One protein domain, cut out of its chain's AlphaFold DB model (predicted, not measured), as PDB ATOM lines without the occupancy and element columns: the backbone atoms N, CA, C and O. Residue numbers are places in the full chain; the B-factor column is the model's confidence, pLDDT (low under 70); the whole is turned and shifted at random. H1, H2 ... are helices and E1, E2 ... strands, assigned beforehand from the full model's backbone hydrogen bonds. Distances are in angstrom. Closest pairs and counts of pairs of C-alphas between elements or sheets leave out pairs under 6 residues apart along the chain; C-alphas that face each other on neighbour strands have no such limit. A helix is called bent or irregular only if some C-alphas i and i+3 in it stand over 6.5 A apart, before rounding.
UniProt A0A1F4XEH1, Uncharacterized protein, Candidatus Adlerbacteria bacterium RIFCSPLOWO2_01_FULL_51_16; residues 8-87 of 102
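Overview. This is residues 8 to 87 of the 102 residues of an uncharacterized protein of Candidatus Adlerbacteria bacterium RIFCSPLOWO2_01_FULL_51_16 (UniProt A0A1F4XEH1). A small three-stranded sheet, E2, E1 and E3, sits between two helices: the short H2 covers one face, and the long H1 passes over the other face, mostly by E3. The first part of H1, residues 8 to 19, sticks out as a free arm and makes much of the length. The printed part has 80 residues, with two named helices and three named strands in the order H1, E1, E2, H2, E3; the sheet runs E2, E1, E3, antiparallel throughout, and the class is mixed, helices and strands. The whole is only just compact, close to loose, with a radius of gyration of the C-alphas of 13.5 A, and spans 48 by 24 by 20 A.

Arrangement. E1, residues 48 to 52, is the inner strand, and E2, residues 58 to 61, and E3, residues 81 to 85, are the edge strands. E1 and E2 form a hairpin, antiparallel at 157 degrees, with N 50 and O 59 within hydrogen-bond range at 2.9 A. E1 and E3 are also antiparallel at 157 degrees, with N 49 and O 84 at 2.8 A and N 84 and O 49 at 3.0 A. H2, residues 64 to 74, is on the sheet at a height of 7.1 A, over E2 and only just over E1, with 3 of its C-alphas falling on E1. It runs slantwise to the strands, at 36 degrees to E2 on the local plane. Its closest C-alphas to E2 are those of Ala 67 and Gly 61, 4.2 A apart. H1, residues 8 to 41, is on the sheet with its residues 20 to 39; its closest C-alphas to E3 are those of Gly 28 and Trp 82, 5.6 A apart. H1 and H2 are apart, on opposite faces, giving three layers, helices on both faces of a sheet. E2, H2 and E3 form a split strand-helix-strand unit, two strands running the same way with E1 between them, and its crossover is right-handed. In H2 every O i to N i+4 pair is within hydrogen-bond range, in H1 26 of 30.

Along the chain. H1 begins with C-alpha 8 at (-53.749, -1.017, 30.473) and ends with C-alpha 41 at (-12.257, 19.209, 16.648), 48.2 A away. It has a kink of 50 degrees near residue 31 and is irregular, only just, with C-alphas 34 and 37 6.7 A apart. H2 is 15.2 A long, E1 13.6 A, E2 10.2 A and E3 14.0 A. E3 ends with C-alpha 85 at (-20.334, 8.778, 22.220).

Size, cuts and confidence. The C-alphas farthest apart are those of Ala 8 and Ala 41, 48.2 A. Without residues 8 to 19, which stand free, the body spans 31 by 23 by 16 A. The printed part has no cut. The links E1 to E2 and E2 to H2 are tight, and H1 to E1 and H2 to E3 are short. The mean pLDDT of the printed part is 90.2, and no printed residue is under 70.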
ATOM      1  N   ALA A   8     -53.458  -2.195  31.290       85.56
ATOM      2  CA  ALA A   8     -53.749  -1.017  30.473       85.56
ATOM      3  C   ALA A   8     -52.815   0.172  30.778       85.56
ATOM      4  O   ALA A   8     -52.354   0.852  29.864       85.56
ATOM      5  N   GLU A   9     -52.477   0.412  32.051       84.25
ATOM      6  CA  GLU A   9     -51.520   1.465  32.430       84.25
ATOM      7  C   GLU A   9     -50.096   1.150  31.947       84.25
ATOM      8  O   GLU A   9     -49.370   2.052  31.526       84.25
ATOM      9  N   ARG A  10     -49.693  -0.127  31.961       83.94
ATOM     10  CA  ARG A  10     -48.392  -0.565  31.427       83.94
ATOM     11  C   ARG A  10     -48.325  -0.460  29.909       83.94
ATOM     12  O   ARG A  10     -47.282  -0.091  29.372       83.94
ATOM     13  N   GLU A  11     -49.409  -0.782  29.215       87.06
ATOM     14  CA  GLU A  11     -49.481  -0.661  27.760       87.06
ATOM     15  C   GLU A  11     -49.428   0.811  27.341       87.06
ATOM     16  O   GLU A  11     -48.585   1.187  26.524       87.06
ATOM     17  N   ALA A  12     -50.226   1.669  27.984       84.81
ATOM     18  CA  ALA A  12     -50.189   3.113  27.766       84.81
ATOM     19  C   ALA A  12     -48.790   3.696  28.028       84.81
ATOM     20  O   ALA A  12     -48.308   4.521  27.248       84.81
ATOM     21  N   TYR A  13     -48.098   3.221  29.072       83.94
ATOM     22  CA  TYR A  13     -46.699   3.578  29.299       83.94
ATOM     23  C   TYR A  13     -45.792   3.172  28.160       83.94
ATOM     24  O   TYR A  13     -44.997   3.979  27.697       83.94
ATOM     25  N   THR A  14     -45.893   1.921  27.733       85.00
ATOM     26  CA  THR A  14     -45.016   1.355  26.711       85.00
ATOM     27  C   THR A  14     -45.165   2.128  25.402       85.00
ATOM     28  O   THR A  14     -44.166   2.516  24.797       85.00
ATOM     29  N   VAL A  15     -46.402   2.445  25.010       87.38
ATOM     30  CA  VAL A  15     -46.691   3.270  23.829       87.38
ATOM     31  C   VAL A  15     -46.077   4.664  23.963       87.38
ATOM     32  O   VAL A  15     -45.359   5.109  23.064       87.38
ATOM     33  N   GLU A  16     -46.304   5.350  25.085       86.44
ATOM     34  CA  GLU A  16     -45.771   6.701  25.290       86.44
ATOM     35  C   GLU A  16     -44.239   6.709  25.383       86.44
ATOM     36  O   GLU A  16     -43.578   7.576  24.809       86.44
ATOM     37  N   PHE A  17     -43.656   5.706  26.036       85.12
ATOM     38  CA  PHE A  17     -42.217   5.497  26.106       85.12
ATOM     39  C   PHE A  17     -41.624   5.339  24.705       85.12
ATOM     40  O   PHE A  17     -40.689   6.058  24.358       85.12
ATOM     41  N   HIS A  18     -42.191   4.468  23.865       85.75
ATOM     42  CA  HIS A  18     -41.723   4.281  22.489       85.75
ATOM     43  C   HIS A  18     -41.879   5.544  21.637       85.75
ATOM     44  O   HIS A  18     -40.981   5.872  20.853       85.75
ATOM     45  N   ARG A  19     -42.978   6.288  21.808       88.81
ATOM     46  CA  ARG A  19     -43.200   7.564  21.115       88.81
ATOM     47  C   ARG A  19     -42.115   8.579  21.473       88.81
ATOM     48  O   ARG A  19     -41.497   9.163  20.581       88.81
ATOM     49  N   ARG A  20     -41.842   8.756  22.769       87.56
ATOM     50  CA  ARG A  20     -40.813   9.677  23.279       87.56
ATOM     51  C   ARG A  20     -39.402   9.233  22.894       87.56
ATOM     52  O   ARG A  20     -38.619  10.064  22.449       87.56
ATOM     53  N   ALA A  21     -39.106   7.935  22.971       86.25
ATOM     54  CA  ALA A  21     -37.844   7.344  22.523       86.25
ATOM     55  C   ALA A  21     -37.556   7.653  21.047       86.25
ATOM     56  O   ALA A  21     -36.455   8.066  20.685       86.25
ATOM     57  N   THR A  22     -38.570   7.470  20.198       89.19
ATOM     58  CA  THR A  22     -38.473   7.716  18.754       89.19
ATOM     59  C   THR A  22     -38.224   9.191  18.460       89.19
ATOM     60  O   THR A  22     -37.360   9.514  17.645       89.19
ATOM     61  N   LEU A  23     -38.941  10.088  19.146       89.44
ATOM     62  CA  LEU A  23     -38.740  11.529  19.019       89.44
ATOM     63  C   LEU A  23     -37.329  11.941  19.457       89.44
ATOM     64  O   LEU A  23     -36.635  12.614  18.699       89.44
ATOM     65  N   ALA A  24     -36.895  11.492  20.638       90.19
ATOM     66  CA  ALA A  24     -35.583  11.815  21.189       90.19
ATOM     67  C   ALA A  24     -34.452  11.365  20.267       90.19
ATOM     68  O   ALA A  24     -33.544  12.139  19.991       90.19
ATOM     69  N   ARG A  25     -34.547  10.154  19.710       89.19
ATOM     70  CA  ARG A  25     -33.582   9.677  18.718       89.19
ATOM     71  C   ARG A  25     -33.586  10.537  17.457       89.19
ATOM     72  O   ARG A  25     -32.527  10.938  16.999       89.19
ATOM     73  N   LYS A  26     -34.759  10.806  16.880       92.69
ATOM     74  CA  LYS A  26     -34.859  11.542  15.612       92.69
ATOM     75  C   LYS A  26     -34.288  12.956  15.719       92.69
ATOM     76  O   LYS A  26     -33.567  13.378  14.824       92.69
ATOM     77  N   GLU A  27     -34.639  13.688  16.772       94.12
ATOM     78  CA  GLU A  27     -34.162  15.062  16.957       94.12
ATOM     79  C   GLU A  27     -32.725  15.097  17.493       94.12
ATOM     80  O   GLU A  27     -31.923  15.904  17.032       94.12
ATOM     81  N   GLY A  28     -32.361  14.163  18.378       92.31
ATOM     82  CA  GLY A  28     -30.996  14.014  18.883       92.31
ATOM     83  C   GLY A  28     -29.972  13.740  17.780       92.31
ATOM     84  O   GLY A  28     -28.924  14.377  17.757       92.31
ATOM     85  N   GLU A  29     -30.292  12.877  16.810       92.06
ATOM     86  CA  GLU A  29     -29.404  12.604  15.667       92.06
ATOM     87  C   GLU A  29     -29.148  13.854  14.815       92.06
ATOM     88  O   GLU A  29     -28.007  14.119  14.447       92.06
ATOM     89  N   LYS A  30     -30.170  14.685  14.568       94.69
ATOM     90  CA  LYS A  30     -29.979  15.957  13.848       94.69
ATOM     91  C   LYS A  30     -29.032  16.893  14.595       94.69
ATOM     92  O   LYS A  30     -28.229  17.589  13.980       94.69
ATOM     93  N   ILE A  31     -29.136  16.931  15.925       94.69
ATOM     94  CA  ILE A  31     -28.243  17.736  16.763       94.69
ATOM     95  C   ILE A  31     -26.823  17.159  16.706       94.69
ATOM     96  O   ILE A  31     -25.875  17.923  16.531       94.69
ATOM     97  N   ARG A  32     -26.669  15.829  16.776       93.06
ATOM     98  CA  ARG A  32     -25.373  15.145  16.654       93.06
ATOM     99  C   ARG A  32     -24.651  15.507  15.370       93.06
ATOM    100  O   ARG A  32     -23.486  15.873  15.437       93.06
ATOM    101  N   GLU A  33     -25.332  15.436  14.229       93.81
ATOM    102  CA  GLU A  33     -24.739  15.717  12.914       93.81
ATOM    103  C   GLU A  33     -24.057  17.095  12.858       93.81
ATOM    104  O   GLU A  33     -23.064  17.275  12.156       93.81
ATOM    105  N   ILE A  34     -24.557  18.059  13.634       95.19
ATOM    106  CA  ILE A  34     -24.012  19.417  13.724       95.19
ATOM    107  C   ILE A  34     -22.970  19.537  14.847       95.19
ATOM    108  O   ILE A  34     -21.999  20.292  14.723       95.19
ATOM    109  N   LEU A  35     -23.199  18.856  15.970       94.31
ATOM    110  CA  LEU A  35     -22.426  19.006  17.199       94.31
ATOM    111  C   LEU A  35     -21.162  18.140  17.213       94.31
ATOM    112  O   LEU A  35     -20.090  18.636  17.548       94.31
ATOM    113  N   GLU A  36     -21.268  16.869  16.834       94.00
ATOM    114  CA  GLU A  36     -20.183  15.890  16.921       94.00
ATOM    115  C   GLU A  36     -18.898  16.339  16.205       94.00
ATOM    116  O   GLU A  36     -17.843  16.267  16.835       94.00
ATOM    117  N   PRO A  37     -18.928  16.901  14.976       94.31
ATOM    118  CA  PRO A  37     -17.705  17.372  14.322       94.31
ATOM    119  C   PRO A  37     -16.972  18.467  15.108       94.31
ATOM    120  O   PRO A  37     -15.745  18.543  15.062       94.31
ATOM    121  N   LYS A  38     -17.708  19.311  15.844       96.31
ATOM    122  CA  LYS A  38     -17.125  20.370  16.681       96.31
ATOM    123  C   LYS A  38     -16.444  19.773  17.905       96.31
ATOM    124  O   LYS A  38     -15.312  20.124  18.199       96.31
ATOM    125  N   LEU A  39     -17.104  18.817  18.557       95.06
ATOM    126  CA  LEU A  39     -16.559  18.139  19.733       95.06
ATOM    127  C   LEU A  39     -15.318  17.308  19.390       95.06
ATOM    128  O   LEU A  39     -14.351  17.301  20.149       95.06
ATOM    129  N   VAL A  40     -15.307  16.665  18.221       94.19
ATOM    130  CA  VAL A  40     -14.114  15.998  17.682       94.19
ATOM    131  C   VAL A  40     -12.980  17.006  17.473       94.19
ATOM    132  O   VAL A  40     -11.866  16.778  17.937       94.19
ATOM    133  N   ALA A  41     -13.257  18.156  16.848       95.25
ATOM    134  CA  ALA A  41     -12.257  19.209  16.648       95.25
ATOM    135  C   ALA A  41     -11.728  19.813  17.966       95.25
ATOM    136  O   ALA A  41     -10.592  20.278  18.017       95.25
ATOM    137  N   GLU A  42     -12.529  19.777  19.031       95.75
ATOM    138  CA  GLU A  42     -12.149  20.176  20.392       95.75
ATOM    139  C   GLU A  42     -11.369  19.084  21.155       95.75
ATOM    140  O   GLU A  42     -10.938  19.311  22.285       95.75
ATOM    141  N   GLY A  43     -11.147  17.910  20.550       94.50
ATOM    142  CA  GLY A  43     -10.398  16.806  21.156       94.50
ATOM    143  C   GLY A  43     -11.193  16.010  22.193       94.50
ATOM    144  O   GLY A  43     -10.602  15.391  23.077       94.50
ATOM    145  N   LEU A  44     -12.526  16.023  22.105       95.00
ATOM    146  CA  LEU A  44     -13.425  15.332  23.035       95.00
ATOM    147  C   LEU A  44     -13.794  13.911  22.580       95.00
ATOM    148  O   LEU A  44     -14.793  13.361  23.039       95.00
ATOM    149  N   GLU A  45     -13.018  13.301  21.683       92.38
ATOM    150  CA  GLU A  45     -13.218  11.906  21.274       92.38
ATOM    151  C   GLU A  45     -13.223  10.953  22.480       92.38
ATOM    152  O   GLU A  45     -12.440  11.096  23.422       92.38
ATOM    153  N   GLY A  46     -14.134   9.976  22.462       89.00
ATOM    154  CA  GLY A  46     -14.312   9.015  23.555       89.00
ATOM    155  C   GLY A  46     -15.080   9.550  24.767       89.00
ATOM    156  O   GLY A  46     -15.300   8.797  25.711       89.00
ATOM    157  N   ARG A  47     -15.511  10.819  24.752       92.88
ATOM    158  CA  ARG A  47     -16.438  11.373  25.748       92.88
ATOM    159  C   ARG A  47     -17.883  11.036  25.403       92.88
ATOM    160  O   ARG A  47     -18.227  10.839  24.237       92.88
ATOM    161  N   TYR A  48     -18.740  11.062  26.419       93.06
ATOM    162  CA  TYR A  48     -20.180  10.935  26.237       93.06
ATOM    163  C   TYR A  48     -20.855  12.302  26.258       93.06
ATOM    164  O   TYR A  48     -20.580  13.137  27.121       93.06
ATOM    165  N   VAL A  49     -21.783  12.521  25.336       93.25
ATOM    166  CA  VAL A  49     -22.584  13.741  25.251       93.25
ATOM    167  C   VAL A  49     -24.019  13.405  25.582       93.25
ATOM    168  O   VAL A  49     -24.577  12.447  25.054       93.25
ATOM    169  N   TYR A  50     -24.635  14.230  26.417       92.75
ATOM    170  CA  TYR A  50     -26.068  14.201  26.653       92.75
ATOM    171  C   TYR A  50     -26.670  15.538  26.223       92.75
ATOM    172  O   TYR A  50     -26.245  16.595  26.687       92.75
ATOM    173  N   VAL A  51     -27.652  15.486  25.334       92.94
ATOM    174  CA  VAL A  51     -28.292  16.634  24.685       92.94
ATOM    175  C   VAL A  51     -29.754  16.699  25.097       92.94
ATOM    176  O   VAL A  51     -30.451  15.686  25.087       92.94
ATOM    177  N   ASP A  52     -30.223  17.899  25.412       93.31
ATOM    178  CA  ASP A  52     -31.638  18.235  25.485       93.31
ATOM    179  C   ASP A  52     -32.169  18.519  24.075       93.31
ATOM    180  O   ASP A  52     -31.763  19.477  23.412       93.31
ATOM    181  N   ILE A  53     -33.099  17.685  23.608       91.56
ATOM    182  CA  ILE A  53     -33.590  17.758  22.226       91.56
ATOM    183  C   ILE A  53     -34.452  18.996  21.953       91.56
ATOM    184  O   ILE A  53     -34.710  19.306  20.792       91.56
ATOM    185  N   TYR A  54     -34.941  19.673  22.996       89.62
ATOM    186  CA  TYR A  54     -35.808  20.841  22.851       89.62
ATOM    187  C   TYR A  54     -35.014  22.133  22.694       89.62
ATOM    188  O   TYR A  54     -35.407  23.013  21.930       89.62
ATOM    189  N   THR A  55     -33.905  22.249  23.422       92.25
ATOM    190  CA  THR A  55     -33.078  23.463  23.456       92.25
ATOM    191  C   THR A  55     -31.812  23.332  22.614       92.25
ATOM    192  O   THR A  55     -31.226  24.341  22.229       92.25
ATOM    193  N   GLY A  56     -31.380  22.102  22.321       91.06
ATOM    194  CA  GLY A  56     -30.078  21.826  21.719       91.06
ATOM    195  C   GLY A  56     -28.910  22.028  22.685       91.06
ATOM    196  O   GLY A  56     -27.756  21.870  22.282       91.06
ATOM    197  N   GLU A  57     -29.176  22.369  23.951       94.25
ATOM    198  CA  GLU A  57     -28.136  22.402  24.968       94.25
ATOM    199  C   GLU A  57     -27.606  20.996  25.231       94.25
ATOM    200  O   GLU A  57     -28.332  20.004  25.179       94.25
ATOM    201  N   TYR A  58     -26.322  20.912  25.560       94.44
ATOM    202  CA  TYR A  58     -25.679  19.645  25.861       94.44
ATOM    203  C   TYR A  58     -24.766  19.753  27.080       94.44
ATOM    204  O   TYR A  58     -24.427  20.842  27.562       94.44
ATOM    205  N   VAL A  59     -24.412  18.584  27.597       94.88
ATOM    206  CA  VAL A  59     -23.373  18.366  28.597       94.88
ATOM    207  C   VAL A  59     -22.459  17.252  28.107       94.88
ATOM    208  O   VAL A  59     -22.897  16.345  27.401       94.88
ATOM    209  N   VAL A  60     -21.191  17.331  28.490       95.06
ATOM    210  CA  VAL A  60     -20.175  16.323  28.187       95.06
ATOM    211  C   VAL A  60     -19.767  15.665  29.502       95.06
ATOM    212  O   VAL A  60     -19.620  16.355  30.511       95.06
ATOM    213  N   GLY A  61     -19.615  14.345  29.496       93.31
ATOM    214  CA  GLY A  61     -19.081  13.555  30.602       93.31
ATOM    215  C   GLY A  61     -17.959  12.636  30.128       93.31
ATOM    216  O   GLY A  61     -17.796  12.397  28.929       93.31
ATOM    217  N   GLU A  62     -17.165  12.130  31.066       92.19
ATOM    218  CA  GLU A  62     -16.233  11.022  30.828       92.19
ATOM    219  C   GLU A  62     -16.970   9.774  30.349       92.19
ATOM    220  O   GLU A  62     -16.497   9.093  29.443       92.19
ATOM    221  N   ASP A  63     -18.157   9.529  30.899       89.81
ATOM    222  CA  ASP A  63     -19.042   8.444  30.508       89.81
ATOM    223  C   ASP A  63     -20.518   8.871  30.529       89.81
ATOM    224  O   ASP A  63     -20.886  10.017  30.824       89.81
ATOM    225  N   SER A  64     -21.388   7.920  30.194       87.94
ATOM    226  CA  SER A  64     -22.825   8.146  30.134       87.94
ATOM    227  C   SER A  64     -23.482   8.415  31.486       87.94
ATOM    228  O   SER A  64     -24.470   9.155  31.546       87.94
ATOM    229  N   ALA A  65     -22.954   7.852  32.573       88.31
ATOM    230  CA  ALA A  65     -23.490   8.059  33.909       88.31
ATOM    231  C   ALA A  65     -23.190   9.483  34.385       88.31
ATOM    232  O   ALA A  65     -24.092  10.176  34.866       88.31
ATOM    233  N   GLU A  66     -21.956   9.950  34.193       91.81
ATOM    234  CA  GLU A  66     -21.560  11.314  34.527       91.81
ATOM    235  C   GLU A  66     -22.346  12.337  33.697       91.81
ATOM    236  O   GLU A  66     -22.943  13.266  34.254       91.81
ATOM    237  N   ALA A  67     -22.422  12.138  32.377       90.69
ATOM    238  CA  ALA A  67     -23.173  13.020  31.490       90.69
ATOM    239  C   ALA A  67     -24.656  13.094  31.892       90.69
ATOM    240  O   ALA A  67     -25.224  14.183  31.953       90.69
ATOM    241  N   PHE A  68     -25.276  11.965  32.251       88.38
ATOM    242  CA  PHE A  68     -26.659  11.935  32.726       88.38
ATOM    243  C   PHE A  68     -26.849  12.677  34.057       88.38
ATOM    244  O   PHE A  68     -27.800  13.447  34.212       88.38
ATOM    245  N   VAL A  69     -25.948  12.486  35.027       90.12
ATOM    246  CA  VAL A  69     -25.999  13.193  36.317       90.12
ATOM    247  C   VAL A  69     -25.868  14.703  36.114       90.12
ATOM    248  O   VAL A  69     -26.608  15.474  36.731       90.12
ATOM    249  N   ASN A  70     -24.964  15.134  35.236       91.12
ATOM    250  CA  ASN A  70     -24.774  16.546  34.912       91.12
ATOM    251  C   ASN A  70     -25.983  17.120  34.161       91.12
ATOM    252  O   ASN A  70     -26.452  18.210  34.495       91.12
ATOM    253  N   ALA A  71     -26.559  16.357  33.233       89.88
ATOM    254  CA  ALA A  71     -27.774  16.729  32.520       89.88
ATOM    255  C   ALA A  71     -28.955  16.921  33.476       89.88
ATOM    256  O   ALA A  71     -29.644  17.929  33.397       89.88
ATOM    257  N   ARG A  72     -29.157  16.019  34.445       86.75
ATOM    258  CA  ARG A  72     -30.252  16.118  35.432       86.75
ATOM    259  C   ARG A  72     -30.141  17.326  36.362       86.75
ATOM    260  O   ARG A  72     -31.151  17.743  36.918       86.75
ATOM    261  N   LYS A  73     -28.937  17.869  36.552       89.56
ATOM    262  CA  LYS A  73     -28.719  19.108  37.318       89.56
ATOM    263  C   LYS A  73     -28.991  20.362  36.487       89.56
ATOM    264  O   LYS A  73     -29.324  21.392  37.060       89.56
ATOM    265  N   LYS A  74     -28.799  20.279  35.168       88.75
ATOM    266  CA  LYS A  74     -28.868  21.420  34.248       88.75
ATOM    267  C   LYS A  74     -30.226  21.546  33.561       88.75
ATOM    268  O   LYS A  74     -30.735  22.654  33.425       88.75
ATOM    269  N   PHE A  75     -30.800  20.432  33.123       86.69
ATOM    270  CA  PHE A  75     -31.985  20.401  32.275       86.69
ATOM    271  C   PHE A  75     -33.270  20.196  33.079       86.69
ATOM    272  O   PHE A  75     -33.255  19.488  34.093       86.69
ATOM    273  N   PRO A  76     -34.397  20.776  32.627       84.50
ATOM    274  CA  PRO A  76     -35.691  20.543  33.252       84.50
ATOM    275  C   PRO A  76     -36.062  19.047  33.268       84.50
ATOM    276  O   PRO A  76     -35.761  18.313  32.325       84.50
ATOM    277  N   PRO A  77     -36.717  18.548  34.332       79.25
ATOM    278  CA  PRO A  77     -36.973  17.117  34.518       79.25
ATOM    279  C   PRO A  77     -37.979  16.515  33.523       79.25
ATOM    280  O   PRO A  77     -38.035  15.293  33.383       79.25
ATOM    281  N   ASP A  78     -38.779  17.352  32.870       81.88
ATOM    282  CA  ASP A  78     -39.752  17.008  31.836       81.88
ATOM    283  C   ASP A  78     -39.157  17.016  30.420       81.88
ATOM    284  O   ASP A  78     -39.764  16.468  29.492       81.88
ATOM    285  N   HIS A  79     -37.948  17.562  30.257       83.50
ATOM    286  CA  HIS A  79     -37.253  17.544  28.984       83.50
ATOM    287  C   HIS A  79     -36.813  16.127  28.608       83.50
ATOM    288  O   HIS A  79     -36.552  15.256  29.445       83.50
ATOM    289  N   LEU A  80     -36.775  15.893  27.301       85.62
ATOM    290  CA  LEU A  80     -36.291  14.663  26.718       85.62
ATOM    291  C   LEU A  80     -34.838  14.862  26.362       85.62
ATOM    292  O   LEU A  80     -34.499  15.773  25.610       85.62
ATOM    293  N   GLY A  81     -34.005  13.969  26.867       88.19
ATOM    294  CA  GLY A  81     -32.630  13.921  26.433       88.19
ATOM    295  C   GLY A  81     -32.295  12.680  25.639       88.19
ATOM    296  O   GLY A  81     -32.971  11.646  25.697       88.19
ATOM    297  N   TRP A  82     -31.231  12.835  24.877       90.06
ATOM    298  CA  TRP A  82     -30.629  11.822  24.037       90.06
ATOM    299  C   TRP A  82     -29.117  11.903  24.219       90.06
ATOM    300  O   TRP A  82     -28.594  12.970  24.533       90.06
ATOM    301  N   GLY A  83     -28.404  10.798  24.051       90.38
ATOM    302  CA  GLY A  83     -26.960  10.805  24.228       90.38
ATOM    303  C   GLY A  83     -26.228   9.964  23.202       90.38
ATOM    304  O   GLY A  83     -26.826   9.126  22.525       90.38
ATOM    305  N   PHE A  84     -24.939  10.251  23.062       90.00
ATOM    306  CA  PHE A  84     -24.054   9.597  22.113       90.00
ATOM    307  C   PHE A  84     -22.590   9.723  22.535       90.00
ATOM    308  O   PHE A  84     -22.198  10.674  23.210       90.00
ATOM    309  N   ASP A  85     -21.785   8.767  22.089       91.06
ATOM    310  CA  ASP A  85     -20.334   8.778  22.220       91.06
ATOM    311  C   ASP A  85     -19.714   9.610  21.088       91.06
ATOM    312  O   ASP A  85     -20.045   9.410  19.918       91.06
ATOM    313  N   VAL A  86     -18.804  10.529  21.414       91.44
ATOM    314  CA  VAL A  86     -18.112  11.359  20.415       91.44
ATOM    315  C   VAL A  86     -17.108  10.505  19.644       91.44
ATOM    316  O   VAL A  86     -16.184   9.944  20.239       91.44
ATOM    317  N   GLY A  87     -17.273  10.414  18.321       82.25
ATOM    318  CA  GLY A  87     -16.435   9.568  17.466       82.25
ATOM    319  C   GLY A  87     -16.780   8.075  17.551       82.25
ATOM    320  O   GLY A  87     -16.097   7.244  16.949       82.25
TER     321      GLY A  87